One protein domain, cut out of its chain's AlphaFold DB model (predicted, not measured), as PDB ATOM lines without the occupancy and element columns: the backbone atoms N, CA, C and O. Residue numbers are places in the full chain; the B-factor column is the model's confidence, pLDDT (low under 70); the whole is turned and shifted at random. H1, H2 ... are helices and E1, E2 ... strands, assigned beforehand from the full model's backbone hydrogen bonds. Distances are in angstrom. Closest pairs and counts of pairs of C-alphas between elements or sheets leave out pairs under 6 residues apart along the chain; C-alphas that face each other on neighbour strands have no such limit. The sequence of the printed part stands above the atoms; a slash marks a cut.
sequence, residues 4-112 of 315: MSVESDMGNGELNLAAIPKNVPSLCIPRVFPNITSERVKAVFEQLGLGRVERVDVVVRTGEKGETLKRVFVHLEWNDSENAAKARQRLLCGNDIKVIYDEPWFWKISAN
ATOM      1  N   MET A   4     184.060 207.248 203.289       76.94
ATOM      2  CA  MET A   4     183.944 208.244 204.355       76.94
ATOM      3  C   MET A   4     184.425 207.643 205.671       76.94
ATOM      4  O   MET A   4     183.901 206.628 206.125       76.94
ATOM      5  N   SER A   5     185.400 208.293 206.303       69.38
ATOM      6  CA  SER A   5     185.894 207.912 207.626       69.38
ATOM      7  C   SER A   5     185.175 208.745 208.686       69.38
ATOM      8  O   SER A   5     185.537 209.893 208.942       69.38
ATOM      9  N   VAL A   6     184.138 208.173 209.301       66.19
ATOM     10  CA  VAL A   6     183.492 208.734 210.499       66.19
ATOM     11  C   VAL A   6     184.204 208.232 211.756       66.19
ATOM     12  O   VAL A   6     183.706 207.370 212.468       66.19
ATOM     13  N   GLU A   7     185.396 208.775 212.015       58.16
ATOM     14  CA  GLU A   7     186.220 208.451 213.192       58.16
ATOM     15  C   GLU A   7     185.420 208.724 214.479       58.16
ATOM     16  O   GLU A   7     185.044 209.868 214.747       58.16
ATOM     17  N   SER A   8     185.059 207.674 215.220       49.50
ATOM     18  CA  SER A   8     184.006 207.699 216.244       49.50
ATOM     19  C   SER A   8     184.476 208.288 217.576       49.50
ATOM     20  O   SER A   8     184.758 207.562 218.527       49.50
ATOM     21  N   ASP A   9     184.539 209.615 217.629       49.56
ATOM     22  CA  ASP A   9     184.807 210.388 218.843       49.56
ATOM     23  C   ASP A   9     183.508 210.551 219.662       49.56
ATOM     24  O   ASP A   9     182.504 211.060 219.148       49.56
ATOM     25  N   MET A  10     183.482 210.056 220.904       50.81
ATOM     26  CA  MET A  10     182.245 209.843 221.677       50.81
ATOM     27  C   MET A  10     181.763 211.099 222.423       50.81
ATOM     28  O   MET A  10     181.787 211.177 223.650       50.81
ATOM     29  N   GLY A  11     181.263 212.083 221.673       50.81
ATOM     30  CA  GLY A  11     180.484 213.189 222.230       50.81
ATOM     31  C   GLY A  11     179.006 212.814 222.387       50.81
ATOM     32  O   GLY A  11     178.282 212.797 221.392       50.81
ATOM     33  N   ASN A  12     178.544 212.562 223.619       46.62
ATOM     34  CA  ASN A  12     177.136 212.256 223.928       46.62
ATOM     35  C   ASN A  12     176.212 213.468 223.691       46.62
ATOM     36  O   ASN A  12     175.861 214.204 224.611       46.62
ATOM     37  N   GLY A  13     175.810 213.658 222.434       56.16
ATOM     38  CA  GLY A  13     174.830 214.643 221.985       56.16
ATOM     39  C   GLY A  13     173.892 214.023 220.955       56.16
ATOM     40  O   GLY A  13     174.098 214.167 219.746       56.16
ATOM     41  N   GLU A  14     172.875 213.303 221.425       63.03
ATOM     42  CA  GLU A  14     171.856 212.681 220.575       63.03
ATOM     43  C   GLU A  14     170.846 213.736 220.098       63.03
ATOM     44  O   GLU A  14     169.798 213.981 220.693       63.03
ATOM     45  N   LEU A  15     171.218 214.444 219.029       71.62
ATOM     46  CA  LEU A  15     170.381 215.471 218.419       71.62
ATOM     47  C   LEU A  15     169.192 214.826 217.703       71.62
ATOM     48  O   LEU A  15     169.380 214.002 216.810       71.62
ATOM     49  N   ASN A  16     167.971 215.260 218.026       78.88
ATOM     50  CA  ASN A  16     166.765 214.798 217.342       78.88
ATOM     51  C   ASN A  16     166.752 215.276 215.874       78.88
ATOM     52  O   ASN A  16     166.316 216.382 215.551       78.88
ATOM     53  N   LEU A  17     167.233 214.411 214.978       79.00
ATOM     54  CA  LEU A  17     167.361 214.670 213.544       79.00
ATOM     55  C   LEU A  17     166.014 214.869 212.826       79.00
ATOM     56  O   LEU A  17     166.013 215.438 211.732       79.00
ATOM     57  N   ALA A  18     164.892 214.437 213.412       78.38
ATOM     58  CA  ALA A  18     163.552 214.621 212.847       78.38
ATOM     59  C   ALA A  18     162.984 216.027 213.119       78.38
ATOM     60  O   ALA A  18     162.207 216.541 212.318       78.38
ATOM     61  N   ALA A  19     163.415 216.685 214.202       83.69
ATOM     62  CA  ALA A  19     163.058 218.076 214.504       83.69
ATOM     63  C   ALA A  19     163.804 219.106 213.625       83.69
ATOM     64  O   ALA A  19     163.472 220.291 213.632       83.69
ATOM     65  N   ILE A  20     164.823 218.672 212.874       86.44
ATOM     66  CA  ILE A  20     165.671 219.523 212.028       86.44
ATOM     67  C   ILE A  20     165.321 219.248 210.554       86.44
ATOM     68  O   ILE A  20     165.355 218.087 210.140       86.44
ATOM     69  N   PRO A  21     165.040 220.266 209.716       88.88
ATOM     70  CA  PRO A  21     164.624 220.057 208.327       88.88
ATOM     71  C   PRO A  21     165.705 219.363 207.484       88.88
ATOM     72  O   PRO A  21     166.902 219.611 207.657       88.88
ATOM     73  N   LYS A  22     165.281 218.515 206.534       89.38
ATOM     74  CA  LYS A  22     166.171 217.641 205.745       89.38
ATOM     75  C   LYS A  22     167.230 218.364 204.908       89.38
ATOM     76  O   LYS A  22     168.215 217.735 204.559       89.38
ATOM     77  N   ASN A  23     167.110 219.667 204.650       90.06
ATOM     78  CA  ASN A  23     168.110 220.431 203.883       90.06
ATOM     79  C   ASN A  23     169.176 221.101 204.789       90.06
ATOM     80  O   ASN A  23     170.005 221.893 204.330       90.06
ATOM     81  N   VAL A  24     169.156 220.796 206.096       89.56
ATOM     82  CA  VAL A  24     170.066 221.335 207.119       89.56
ATOM     83  C   VAL A  24     170.868 220.199 207.783       89.56
ATOM     84  O   VAL A  24     170.272 219.189 208.179       89.56
ATOM     85  N   PRO A  25     172.199 220.353 207.956       90.81
ATOM     86  CA  PRO A  25     173.028 221.484 207.532       90.81
ATOM     87  C   PRO A  25     173.421 221.384 206.049       90.81
ATOM     88  O   PRO A  25     173.658 220.295 205.534       90.81
ATOM     89  N   SER A  26     173.570 222.527 205.376       93.31
ATOM     90  CA  SER A  26     174.312 222.581 204.107       93.31
ATOM     91  C   SER A  26     175.818 222.442 204.372       93.31
ATOM     92  O   SER A  26     176.298 222.800 205.449       93.31
ATOM     93  N   LEU A  27     176.580 221.946 203.401       94.56
ATOM     94  CA  LEU A  27     177.993 221.592 203.566       94.56
ATOM     95  C   LEU A  27     178.946 222.667 203.033       94.56
ATOM     96  O   LEU A  27     178.624 223.399 202.097       94.56
ATOM     97  N   CYS A  28     180.153 222.715 203.594       94.94
ATOM     98  CA  CYS A  28     181.268 223.547 203.153       94.94
ATOM     99  C   CYS A  28     182.523 222.683 202.957       94.94
ATOM    100  O   CYS A  28     182.932 221.965 203.868       94.94
ATOM    101  N   ILE A  29     183.167 222.792 201.792       94.62
ATOM    102  CA  ILE A  29     184.489 222.223 201.509       94.62
ATOM    103  C   ILE A  29     185.493 223.388 201.414       94.62
ATOM    104  O   ILE A  29     185.507 224.097 200.400       94.62
ATOM    105  N   PRO A  30     186.318 223.650 202.452       90.94
ATOM    106  CA  PRO A  30     187.067 224.904 202.563       90.94
ATOM    107  C   PRO A  30     188.147 225.134 201.498       90.94
ATOM    108  O   PRO A  30     188.423 226.300 201.193       90.94
ATOM    109  N   ARG A  31     188.743 224.050 200.972       89.69
ATOM    110  CA  ARG A  31     189.763 224.020 199.908       89.69
ATOM    111  C   ARG A  31     189.487 222.842 198.970       89.69
ATOM    112  O   ARG A  31     189.448 221.699 199.414       89.69
ATOM    113  N   VAL A  32     189.344 223.133 197.683       91.56
ATOM    114  CA  VAL A  32     189.159 222.179 196.582       91.56
ATOM    115  C   VAL A  32     190.135 222.545 195.458       91.56
ATOM    116  O   VAL A  32     190.416 223.728 195.241       91.56
ATOM    117  N   PHE A  33     190.682 221.547 194.760       87.19
ATOM    118  CA  PHE A  33     191.633 221.769 193.667       87.19
ATOM    119  C   PHE A  33     190.965 222.401 192.424       87.19
ATOM    120  O   PHE A  33     189.791 222.130 192.155       87.19
ATOM    121  N   PRO A  34     191.687 223.218 191.625       86.44
ATOM    122  CA  PRO A  34     191.127 223.884 190.444       86.44
ATOM    123  C   PRO A  34     190.544 222.950 189.373       86.44
ATOM    124  O   PRO A  34     189.619 223.361 188.674       86.44
ATOM    125  N   ASN A  35     191.020 221.708 189.264       89.00
ATOM    126  CA  ASN A  35     190.530 220.705 188.309       89.00
ATOM    127  C   ASN A  35     189.149 220.111 188.662       89.00
ATOM    128  O   ASN A  35     188.498 219.545 187.791       89.00
ATOM    129  N   ILE A  36     188.675 220.242 189.906       90.19
ATOM    130  CA  ILE A  36     187.395 219.658 190.329       90.19
ATOM    131  C   ILE A  36     186.212 220.490 189.802       90.19
ATOM    132  O   ILE A  36     186.153 221.713 189.992       90.19
ATOM    133  N   THR A  37     185.255 219.815 189.162       91.81
ATOM    134  CA  THR A  37     183.969 220.368 188.704       91.81
ATOM    135  C   THR A  37     182.867 220.175 189.752       91.81
ATOM    136  O   THR A  37     182.976 219.334 190.644       91.81
ATOM    137  N   SER A  38     181.779 220.942 189.644       92.31
ATOM    138  CA  SER A  38     180.568 220.755 190.458       92.31
ATOM    139  C   SER A  38     179.947 219.367 190.265       92.31
ATOM    140  O   SER A  38     179.487 218.769 191.233       92.31
ATOM    141  N   GLU A  39     179.994 218.825 189.047       93.38
ATOM    142  CA  GLU A  39     179.538 217.470 188.699       93.38
ATOM    143  C   GLU A  39     180.325 216.390 189.449       93.38
ATOM    144  O   GLU A  39     179.724 215.512 190.066       93.38
ATOM    145  N   ARG A  40     181.666 216.481 189.482       93.00
ATOM    146  CA  ARG A  40     182.499 215.531 190.240       93.00
ATOM    147  C   ARG A  40     182.203 215.597 191.739       93.00
ATOM    148  O   ARG A  40     182.281 214.570 192.406       93.00
ATOM    149  N   VAL A  41     181.840 216.771 192.262       93.81
ATOM    150  CA  VAL A  41     181.374 216.910 193.648       93.81
ATOM    151  C   VAL A  41     180.016 216.223 193.840       93.81
ATOM    152  O   VAL A  41     179.904 215.416 194.759       93.81
ATOM    153  N   LYS A  42     179.017 216.464 192.970       94.25
ATOM    154  CA  LYS A  42     177.703 215.785 193.035       94.25
ATOM    155  C   LYS A  42     177.850 214.262 193.048       94.25
ATOM    156  O   LYS A  42     177.397 213.622 193.994       94.25
ATOM    157  N   ALA A  43     178.582 213.714 192.078       93.31
ATOM    158  CA  ALA A  43     178.782 212.275 191.930       93.31
ATOM    159  C   ALA A  43     179.404 211.618 193.178       93.31
ATOM    160  O   ALA A  43     179.016 210.513 193.541       93.31
ATOM    161  N   VAL A  44     180.332 212.293 193.871       93.56
ATOM    162  CA  VAL A  44     180.918 211.779 195.125       93.56
ATOM    163  C   VAL A  44     179.891 211.764 196.264       93.56
ATOM    164  O   VAL A  44     179.824 210.781 196.997       93.56
ATOM    165  N   PHE A  45     179.066 212.806 196.418       92.44
ATOM    166  CA  PHE A  45     178.028 212.836 197.462       92.44
ATOM    167  C   PHE A  45     176.911 211.812 197.227       92.44
ATOM    168  O   PHE A  45     176.451 211.184 198.183       92.44
ATOM    169  N   GLU A  46     176.524 211.613 195.969       91.06
ATOM    170  CA  GLU A  46     175.531 210.618 195.557       91.06
ATOM    171  C   GLU A  46     176.061 209.187 195.768       91.06
ATOM    172  O   GLU A  46     175.378 208.366 196.380       91.06
ATOM    173  N   GLN A  47     177.315 208.901 195.387       91.38
ATOM    174  CA  GLN A  47     177.967 207.598 195.617       91.38
ATOM    175  C   GLN A  47     178.153 207.242 197.101       91.38
ATOM    176  O   GLN A  47     178.218 206.062 197.438       91.38
ATOM    177  N   LEU A  48     178.227 208.232 197.996       89.94
ATOM    178  CA  LEU A  48     178.322 208.019 199.448       89.94
ATOM    179  C   LEU A  48     176.955 207.818 200.134       89.94
ATOM    180  O   LEU A  48     176.913 207.554 201.338       89.94
ATOM    181  N   GLY A  49     175.842 207.964 199.403       89.56
ATOM    182  CA  GLY A  49     174.485 207.767 199.930       89.56
ATOM    183  C   GLY A  49     174.047 208.789 200.990       89.56
ATOM    184  O   GLY A  49     173.116 208.512 201.753       89.56
ATOM    185  N   LEU A  50     174.717 209.949 201.053       87.88
ATOM    186  CA  LEU A  50     174.499 210.985 202.074       87.88
ATOM    187  C   LEU A  50     173.202 211.781 201.851       87.88
ATOM    188  O   LEU A  50     172.574 212.228 202.809       87.88
ATOM    189  N   GLY A  51     172.789 211.952 200.595       90.81
ATOM    190  CA  GLY A  51     171.604 212.726 200.238       90.81
ATOM    191  C   GLY A  51     171.555 213.112 198.764       90.81
ATOM    192  O   GLY A  51     172.488 212.845 198.005       90.81
ATOM    193  N   ARG A  52     170.461 213.760 198.359       93.06
ATOM    194  CA  ARG A  52     170.234 214.233 196.988       93.06
ATOM    195  C   ARG A  52     170.748 215.663 196.837       93.06
ATOM    196  O   ARG A  52     170.279 216.565 197.528       93.06
ATOM    197  N   VAL A  53     171.702 215.894 195.931       94.44
ATOM    198  CA  VAL A  53     172.355 217.207 195.807       94.44
ATOM    199  C   VAL A  53     171.539 218.174 194.948       94.44
ATOM    200  O   VAL A  53     171.571 218.120 193.715       94.44
ATOM    201  N   GLU A  54     170.878 219.127 195.605       91.75
ATOM    202  CA  GLU A  54     170.142 220.222 194.971       91.75
ATOM    203  C   GLU A  54     171.105 221.152 194.209       91.75
ATOM    204  O   GLU A  54     171.130 221.169 192.972       91.75
ATOM    205  N   ARG A  55     171.970 221.875 194.936       90.88
ATOM    206  CA  ARG A  55     172.825 222.949 194.398       90.88
ATOM    207  C   ARG A  55     174.270 222.829 194.882       90.88
ATOM    208  O   ARG A  55     174.528 222.482 196.030       90.88
ATOM    209  N   VAL A  56     175.217 223.155 194.002       94.88
ATOM    210  CA  VAL A  56     176.657 223.200 194.302       94.88
ATOM    211  C   VAL A  56     177.193 224.578 193.927       94.88
ATOM    212  O   VAL A  56     177.368 224.874 192.747       94.88
ATOM    213  N   ASP A  57     177.464 225.414 194.928       92.88
ATOM    214  CA  ASP A  57     177.956 226.778 194.736       92.88
ATOM    215  C   ASP A  57     179.489 226.809 194.843       92.88
ATOM    216  O   ASP A  57     180.067 226.670 195.926       92.88
ATOM    217  N   VAL A  58     180.171 227.002 193.710       92.12
ATOM    218  CA  VAL A  58     181.640 227.074 193.643       92.12
ATOM    219  C   VAL A  58     182.099 228.530 193.748       92.12
ATOM    220  O   VAL A  58     181.897 229.332 192.841       92.12
ATOM    221  N   VAL A  59     182.769 228.873 194.848       90.38
ATOM    222  CA  VAL A  59     183.359 230.196 195.084       90.38
ATOM    223  C   VAL A  59     184.871 230.116 194.887       90.38
ATOM    224  O   VAL A  59     185.599 229.594 195.733       90.38
ATOM    225  N   VAL A  60     185.355 230.662 193.773       90.06
ATOM    226  CA  VAL A  60     186.792 230.861 193.537       90.06
ATOM    227  C   VAL A  60     187.290 232.023 194.401       90.06
ATOM    228  O   VAL A  60     186.642 233.067 194.488       90.06
ATOM    229  N   ARG A  61     188.452 231.856 195.036       85.38
ATOM    230  CA  ARG A  61     189.205 232.920 195.707       85.38
ATOM    231  C   ARG A  61     190.657 232.889 195.249       85.38
ATOM    232  O   ARG A  61     191.310 231.855 195.359       85.38
ATOM    233  N   THR A  62     191.170 234.027 194.800       85.25
ATOM    234  CA  THR A  62     192.608 234.225 194.589       85.25
ATOM    235  C   THR A  62     193.254 234.564 195.931       85.25
ATOM    236  O   THR A  62     192.781 235.458 196.634       85.25
ATOM    237  N   GLY A  63     194.289 233.824 196.322       78.25
ATOM    238  CA  GLY A  63     195.073 234.099 197.526       78.25
ATOM    239  C   GLY A  63     196.082 235.232 197.326       78.25
ATOM    240  O   GLY A  63     196.382 235.622 196.200       78.25
ATOM    241  N   GLU A  64     196.671 235.709 198.424       75.38
ATOM    242  CA  GLU A  64     197.685 236.783 198.432       75.38
ATOM    243  C   GLU A  64     198.937 236.432 197.582       75.38
ATOM    244  O   GLU A  64     199.618 237.326 197.091       75.38
ATOM    245  N   LYS A  65     199.197 235.136 197.329       77.75
ATOM    246  CA  LYS A  65     200.261 234.618 196.438       77.75
ATOM    247  C   LYS A  65     199.824 234.352 194.984       77.75
ATOM    248  O   LYS A  65     200.555 233.709 194.240       77.75
ATOM    249  N   GLY A  66     198.613 234.739 194.583       79.31
ATOM    250  CA  GLY A  66     198.051 234.425 193.259       79.31
ATOM    251  C   GLY A  66     197.471 233.007 193.104       79.31
ATOM    252  O   GLY A  66     196.798 232.739 192.113       79.31
ATOM    253  N   GLU A  67     197.660 232.110 194.082       80.56
ATOM    254  CA  GLU A  67     197.038 230.776 194.099       80.56
ATOM    255  C   GLU A  67     195.507 230.864 193.968       80.56
ATOM    256  O   GLU A  67     194.844 231.518 194.777       80.56
ATOM    257  N   THR A  68     194.924 230.163 192.991       83.38
ATOM    258  CA  THR A  68     193.466 230.053 192.850       83.38
ATOM    259  C   THR A  68     192.937 228.894 193.693       83.38
ATOM    260  O   THR A  68     193.176 227.720 193.419       83.38
ATOM    261  N   LEU A  69     192.197 229.221 194.752       85.06
ATOM    262  CA  LEU A  69     191.584 228.251 195.653       85.06
ATOM    263  C   LEU A  69     190.076 228.201 195.395       85.06
ATOM    264  O   LEU A  69     189.382 229.210 195.534       85.06
ATOM    265  N   LYS A  70     189.541 227.024 195.054       90.94
ATOM    266  CA  LYS A  70     188.090 226.801 195.057       90.94
ATOM    267  C   LYS A  70     187.633 226.499 196.485       90.94
ATOM    268  O   LYS A  70     188.218 225.654 197.162       90.94
ATOM    269  N   ARG A  71     186.567 227.161 196.929       92.50
ATOM    270  CA  ARG A  71     185.720 226.733 198.047       92.50
ATOM    271  C   ARG A  71     184.385 226.294 197.468       92.50
ATOM    272  O   ARG A  71     183.857 226.975 196.595       92.50
ATOM    273  N   VAL A  72     183.848 225.178 197.940       94.81
ATOM    274  CA  VAL A  72     182.581 224.639 197.434       94.81
ATOM    275  C   VAL A  72     181.578 224.573 198.573       94.81
ATOM    276  O   VAL A  72     181.910 224.094 199.655       94.81
ATOM    277  N   PHE A  73     180.363 225.053 198.331       94.69
ATOM    278  CA  PHE A  73     179.220 224.838 199.208       94.69
ATOM    279  C   PHE A  73     178.262 223.858 198.534       94.69
ATOM    280  O   PHE A  73     178.051 223.942 197.324       94.69
ATOM    281  N   VAL A  74     177.708 222.921 199.299       94.69
ATOM    282  CA  VAL A  74     176.785 221.904 198.781       94.69
ATOM    283  C   VAL A  74     175.488 221.965 199.574       94.69
ATOM    284  O   VAL A  74     175.478 221.772 200.790       94.69
ATOM    285  N   HIS A  75     174.402 222.248 198.868       93.94
ATOM    286  CA  HIS A  75     173.038 222.188 199.369       93.94
ATOM    287  C   HIS A  75     172.439 220.861 198.906       93.94
ATOM    288  O   HIS A  75     172.416 220.573 197.705       93.94
ATOM    289  N   LEU A  76     172.034 220.031 199.862       93.44
ATOM    290  CA  LEU A  76     171.501 218.696 199.626       93.44
ATOM    291  C   LEU A  76     170.365 218.399 200.599       93.44
ATOM    292  O   LEU A  76     170.363 218.898 201.725       93.44
ATOM    293  N   GLU A  77     169.433 217.569 200.151       93.75
ATOM    294  CA  GLU A  77     168.426 216.932 200.990       93.75
ATOM    295  C   GLU A  77     169.048 215.668 201.599       93.75
ATOM    296  O   GLU A  77     169.440 214.750 200.873       93.75
ATOM    297  N   TRP A  78     169.199 215.640 202.922       93.00
ATOM    298  CA  TRP A  78     169.803 214.528 203.655       93.00
ATOM    299  C   TRP A  78     168.929 213.271 203.585       93.00
ATOM    300  O   TRP A  78     167.720 213.326 203.810       93.00
ATOM    301  N   ASN A  79     169.563 212.130 203.309       91.00
ATOM    302  CA  ASN A  79     168.902 210.827 203.311       91.00
ATOM    303  C   ASN A  79     168.724 210.294 204.746       91.00
ATOM    304  O   ASN A  79     169.488 210.646 205.644       91.00
ATOM    305  N   ASP A  80     167.780 209.373 204.939       86.44
ATOM    306  CA  ASP A  80     167.503 208.725 206.232       86.44
ATOM    307  C   ASP A  80     168.399 207.489 206.479       86.44
ATOM    308  O   ASP A  80     168.112 206.652 207.332       86.44
ATOM    309  N   SER A  81     169.493 207.345 205.720       88.62
ATOM    310  CA  SER A  81     170.448 206.244 205.887       88.62
ATOM    311  C   SER A  81     171.292 206.434 207.151       88.62
ATOM    312  O   SER A  81     171.654 207.555 207.503       88.62
ATOM    313  N   GLU A  82     171.679 205.344 207.818       87.69
ATOM    314  CA  GLU A  82     172.489 205.398 209.050       87.69
ATOM    315  C   GLU A  82     173.799 206.193 208.858       87.69
ATOM    316  O   GLU A  82     174.208 206.976 209.715       87.69
ATOM    317  N   ASN A  83     174.430 206.042 207.689       88.19
ATOM    318  CA  ASN A  83     175.647 206.758 207.307       88.19
ATOM    319  C   ASN A  83     175.404 208.272 207.136       88.19
ATOM    320  O   ASN A  83     176.198 209.091 207.605       88.19
ATOM    321  N   ALA A  84     174.282 208.647 206.508       90.50
ATOM    322  CA  ALA A  84     173.853 210.036 206.375       90.50
ATOM    323  C   ALA A  84     173.500 210.644 207.740       90.50
ATOM    324  O   ALA A  84     173.986 211.725 208.063       90.50
ATOM    325  N   ALA A  85     172.737 209.930 208.572       90.38
ATOM    326  CA  ALA A  85     172.356 210.348 209.918       90.38
ATOM    327  C   ALA A  85     173.583 210.606 210.809       90.38
ATOM    328  O   ALA A  85     173.704 211.693 211.380       90.38
ATOM    329  N   LYS A  86     174.546 209.671 210.850       90.31
ATOM    330  CA  LYS A  86     175.809 209.828 211.594       90.31
ATOM    331  C   LYS A  86     176.621 211.030 211.109       90.31
ATOM    332  O   LYS A  86     177.082 211.825 211.928       90.31
ATOM    333  N   ALA A  87     176.772 211.212 209.795       91.75
ATOM    334  CA  ALA A  87     177.464 212.377 209.238       91.75
ATOM    335  C   ALA A  87     176.747 213.697 209.582       91.75
ATOM    336  O   ALA A  87     177.386 214.649 210.036       91.75
ATOM    337  N   ARG A  88     175.419 213.735 209.418       91.88
ATOM    338  CA  ARG A  88     174.549 214.884 209.703       91.88
ATOM    339  C   ARG A  88     174.625 215.299 211.171       91.88
ATOM    340  O   ARG A  88     174.846 216.475 211.449       91.88
ATOM    341  N   GLN A  89     174.516 214.347 212.099       91.06
ATOM    342  CA  GLN A  89     174.667 214.578 213.538       91.06
ATOM    343  C   GLN A  89     176.057 215.138 213.865       91.06
ATOM    344  O   GLN A  89     176.157 216.184 214.503       91.06
ATOM    345  N   ARG A  90     177.132 214.509 213.364       91.19
ATOM    346  CA  ARG A  90     178.519 214.950 213.603       91.19
ATOM    347  C   ARG A  90     178.738 216.406 213.157       91.19
ATOM    348  O   ARG A  90     179.318 217.197 213.900       91.19
ATOM    349  N   LEU A  91     178.211 216.768 211.986       92.50
ATOM    350  CA  LEU A  91     178.255 218.126 211.429       92.50
ATOM    351  C   LEU A  91     177.417 219.135 212.228       92.50
ATOM    352  O   LEU A  91     177.848 220.275 212.413       92.50
ATOM    353  N   LEU A  92     176.240 218.738 212.719       90.31
ATOM    354  CA  LEU A  92     175.384 219.581 213.564       90.31
ATOM    355  C   LEU A  92     176.023 219.859 214.932       90.31
ATOM    356  O   LEU A  92     176.013 221.007 215.374       90.31
ATOM    357  N   CYS A  93     176.684 218.865 215.536       88.19
ATOM    358  CA  CYS A  93     177.530 219.044 216.723       88.19
ATOM    359  C   CYS A  93     178.735 219.977 216.476       88.19
ATOM    360  O   CYS A  93     179.384 220.412 217.422       88.19
ATOM    361  N   GLY A  94     179.025 220.334 215.218       87.75
ATOM    362  CA  GLY A  94     180.094 221.260 214.844       87.75
ATOM    363  C   GLY A  94     181.431 220.610 214.510       87.75
ATOM    364  O   GLY A  94     182.395 221.336 214.278       87.75
ATOM    365  N   ASN A  95     181.478 219.282 214.457       91.56
ATOM    366  CA  ASN A  95     182.655 218.527 214.057       91.56
ATOM    367  C   ASN A  95     182.695 218.360 212.530       91.56
ATOM    368  O   ASN A  95     181.667 218.343 211.853       91.56
ATOM    369  N   ASP A  96     183.893 218.169 211.988       93.75
ATOM    370  CA  ASP A  96     184.095 217.938 210.556       93.75
ATOM    371  C   ASP A  96     184.063 216.436 210.209       93.75
ATOM    372  O   ASP A  96     184.401 215.591 211.044       93.75
ATOM    373  N   ILE A  97     183.724 216.105 208.957       93.69
ATOM    374  CA  ILE A  97     183.841 214.749 208.380       93.69
ATOM    375  C   ILE A  97     184.950 214.681 207.319       93.69
ATOM    376  O   ILE A  97     185.264 215.678 206.659       93.69
ATOM    377  N   LYS A  98     185.527 213.488 207.132       93.12
ATOM    378  CA  LYS A  98     186.567 213.197 206.134       93.12
ATOM    379  C   LYS A  98     186.009 212.299 205.029       93.12
ATOM    380  O   LYS A  98     185.653 211.150 205.284       93.12
ATOM    381  N   VAL A  99     185.979 212.816 203.802       92.69
ATOM    382  CA  VAL A  99     185.576 212.078 202.594       92.69
ATOM    383  C   VAL A  99     186.788 211.875 201.695       92.69
ATOM    384  O   VAL A  99     187.342 212.841 201.174       92.69
ATOM    385  N   ILE A 100     187.191 210.623 201.508       91.62
ATOM    386  CA  ILE A 100     188.199 210.193 200.538       91.62
ATOM    387  C   ILE A 100     187.466 209.961 199.212       91.62
ATOM    388  O   ILE A 100     186.471 209.240 199.170       91.62
ATOM    389  N   TYR A 101     187.919 210.595 198.131       88.88
ATOM    390  CA  TYR A 101     187.254 210.518 196.816       88.88
ATOM    391  C   TYR A 101     188.112 209.858 195.730       88.88
ATOM    392  O   TYR A 101     187.586 209.467 194.687       88.88
ATOM    393  N   ASP A 102     189.419 209.776 195.971       87.75
ATOM    394  CA  ASP A 102     190.444 209.173 195.122       87.75
ATOM    395  C   ASP A 102     191.704 209.051 195.993       87.75
ATOM    396  O   ASP A 102     192.125 210.057 196.551       87.75
ATOM    397  N   GLU A 103     192.270 207.868 196.226       85.38
ATOM    398  CA  GLU A 103     193.324 207.709 197.248       85.38
ATOM    399  C   GLU A 103     194.674 208.298 196.780       85.38
ATOM    400  O   GLU A 103     195.071 208.069 195.638       85.38
ATOM    401  N   PRO A 104     195.417 209.058 197.619       89.94
ATOM    402  CA  PRO A 104     195.210 209.351 199.046       89.94
ATOM    403  C   PRO A 104     194.418 210.652 199.327       89.94
ATOM    404  O   PRO A 104     194.405 211.151 200.455       89.94
ATOM    405  N   TRP A 105     193.802 211.254 198.311       91.06
ATOM    406  CA  TRP A 105     193.134 212.550 198.385       91.06
ATOM    407  C   TRP A 105     191.794 212.501 199.125       91.06
ATOM    408  O   TRP A 105     190.914 211.674 198.873       91.06
ATOM    409  N   PHE A 106     191.601 213.480 200.005       93.50
ATOM    410  CA  PHE A 106     190.365 213.654 200.754       93.50
ATOM    411  C   PHE A 106     189.926 215.116 200.810       93.50
ATOM    412  O   PHE A 106     190.715 216.049 200.638       93.50
ATOM    413  N   TRP A 107     188.642 215.313 201.084       94.69
ATOM    414  CA  TRP A 107     188.053 216.584 201.466       94.69
ATOM    415  C   TRP A 107     187.682 216.534 202.949       94.69
ATOM    416  O   TRP A 107     187.031 215.594 203.410       94.69
ATOM    417  N   LYS A 108     188.090 217.567 203.696       93.75
ATOM    418  CA  LYS A 108     187.531 217.863 205.018       93.75
ATOM    419  C   LYS A 108     186.280 218.712 204.802       93.75
ATOM    420  O   LYS A 108     186.366 219.752 204.146       93.75
ATOM    421  N   ILE A 109     185.141 218.255 205.305       95.38
ATOM    422  CA  ILE A 109     183.838 218.893 205.102       95.38
ATOM    423  C   ILE A 109     183.317 219.369 206.457       95.38
ATOM    424  O   ILE A 109     183.300 218.593 207.411       95.38
ATOM    425  N   SER A 110     182.869 220.622 206.512       94.31
ATOM    426  CA  SER A 110     182.277 221.240 207.699       94.31
ATOM    427  C   SER A 110     180.836 221.685 207.443       94.31
ATOM    428  O   SER A 110     180.414 221.860 206.294       94.31
ATOM    429  N   ALA A 111     180.060 221.898 208.509       94.00
ATOM    430  CA  ALA A 111     178.738 222.506 208.395       94.00
ATOM    431  C   ALA A 111     178.864 223.972 207.944       94.00
ATOM    432  O   ALA A 111     179.610 224.762 208.535       94.00
ATOM    433  N   ASN A 112     178.118 224.370 206.911       91.69
ATOM    434  CA  ASN A 112     178.098 225.755 206.457       91.69
ATOM    435  C   ASN A 112     177.337 226.645 207.454       91.69
ATOM    436  O   ASN A 112     176.123 226.798 207.372       91.69
TER     437      ASN A 112
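What this domain is: This is residues 4 to 112 of the 315 residues of an uncharacterized protein of viral metagenome (UniProt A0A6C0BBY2). A strongly twisted sheet of five strands curls round one helix, H1, while a second helix, H2, packs on the sheet's opposite face. The long hairpin of E2 and E3 makes one end of the longest axis, with Lys 65 in its turn; at the other end the unnamed stretch of residues 4 to 26 loops out beyond H2. The printed part has 109 residues with two named helices and five named strands, in the order E1, H1, E2, E3, H2, E4, E5; its class is mixed, helices and strands. The sheet's order is E2, E3, E1, E5, E4, all antiparallel. The whole is compact, with a radius of gyration of the C-alphas of 14.2 A, yet elongated in outline, spanning 44 by 27 by 25 A.

How they stand to each other: Start at residues 4 to 5, which pair antiparallel with residues 98 to 99 of E4 (residues 97 to 102). Next look at E1 (residues 27 to 32), an inner strand between E3 (residues 68 to 78) and E5 (residues 105 to 111): N 29 and O 72 are 2.8 A apart, N 28 and O 110 also 2.8 A. H1 (residues 38 to 47) is on the sheet, which curls round it; its closest C-alphas to E2 (residues 51 to 62) are those of Ser 38 and Val 56, 6.0 A apart. E1, H1 and E2 form a split strand-helix-strand unit, two strands running the same way with E3 between them, and its crossover is right-handed. E2 bends by 68 degrees at residue 54 and forms a hairpin with E3, where N 57 and O 73 are 2.9 A apart. H2 (residues 82 to 92) is on the opposite face from H1, at a height over the sheet of 7.1 A; its closest C-alphas to E5 are those of Leu 91 and Ala 111, 5.4 A apart. E4 and E5 form a hairpin, with N 107 and O 99 2.8 A apart. In H1 and H2 every O i to N i+4 pair is within hydrogen-bond range.

Where its parts are: Find C-alpha 27 at (177.993, 221.592, 203.566), where E1 begins its 13.2 A. H1 covers 14.4 A and E2 30.6 A, from C-alpha 51 at (171.604, 212.726, 200.238). E3 runs 30.3 A, H2 15.2 A and E4 15.8 A. E5 covers 20.2 A and ends at C-alpha 111, (178.738, 222.506, 208.395).

The domain as a whole: The C-alphas of Ala 18 and Lys 65 are the two farthest apart, 44.9 A. The printed part has no cut, and the six links between named elements are tight. Mean pLDDT of the printed part is 86.6; look for low confidence, under 70, at residues 5 to 14.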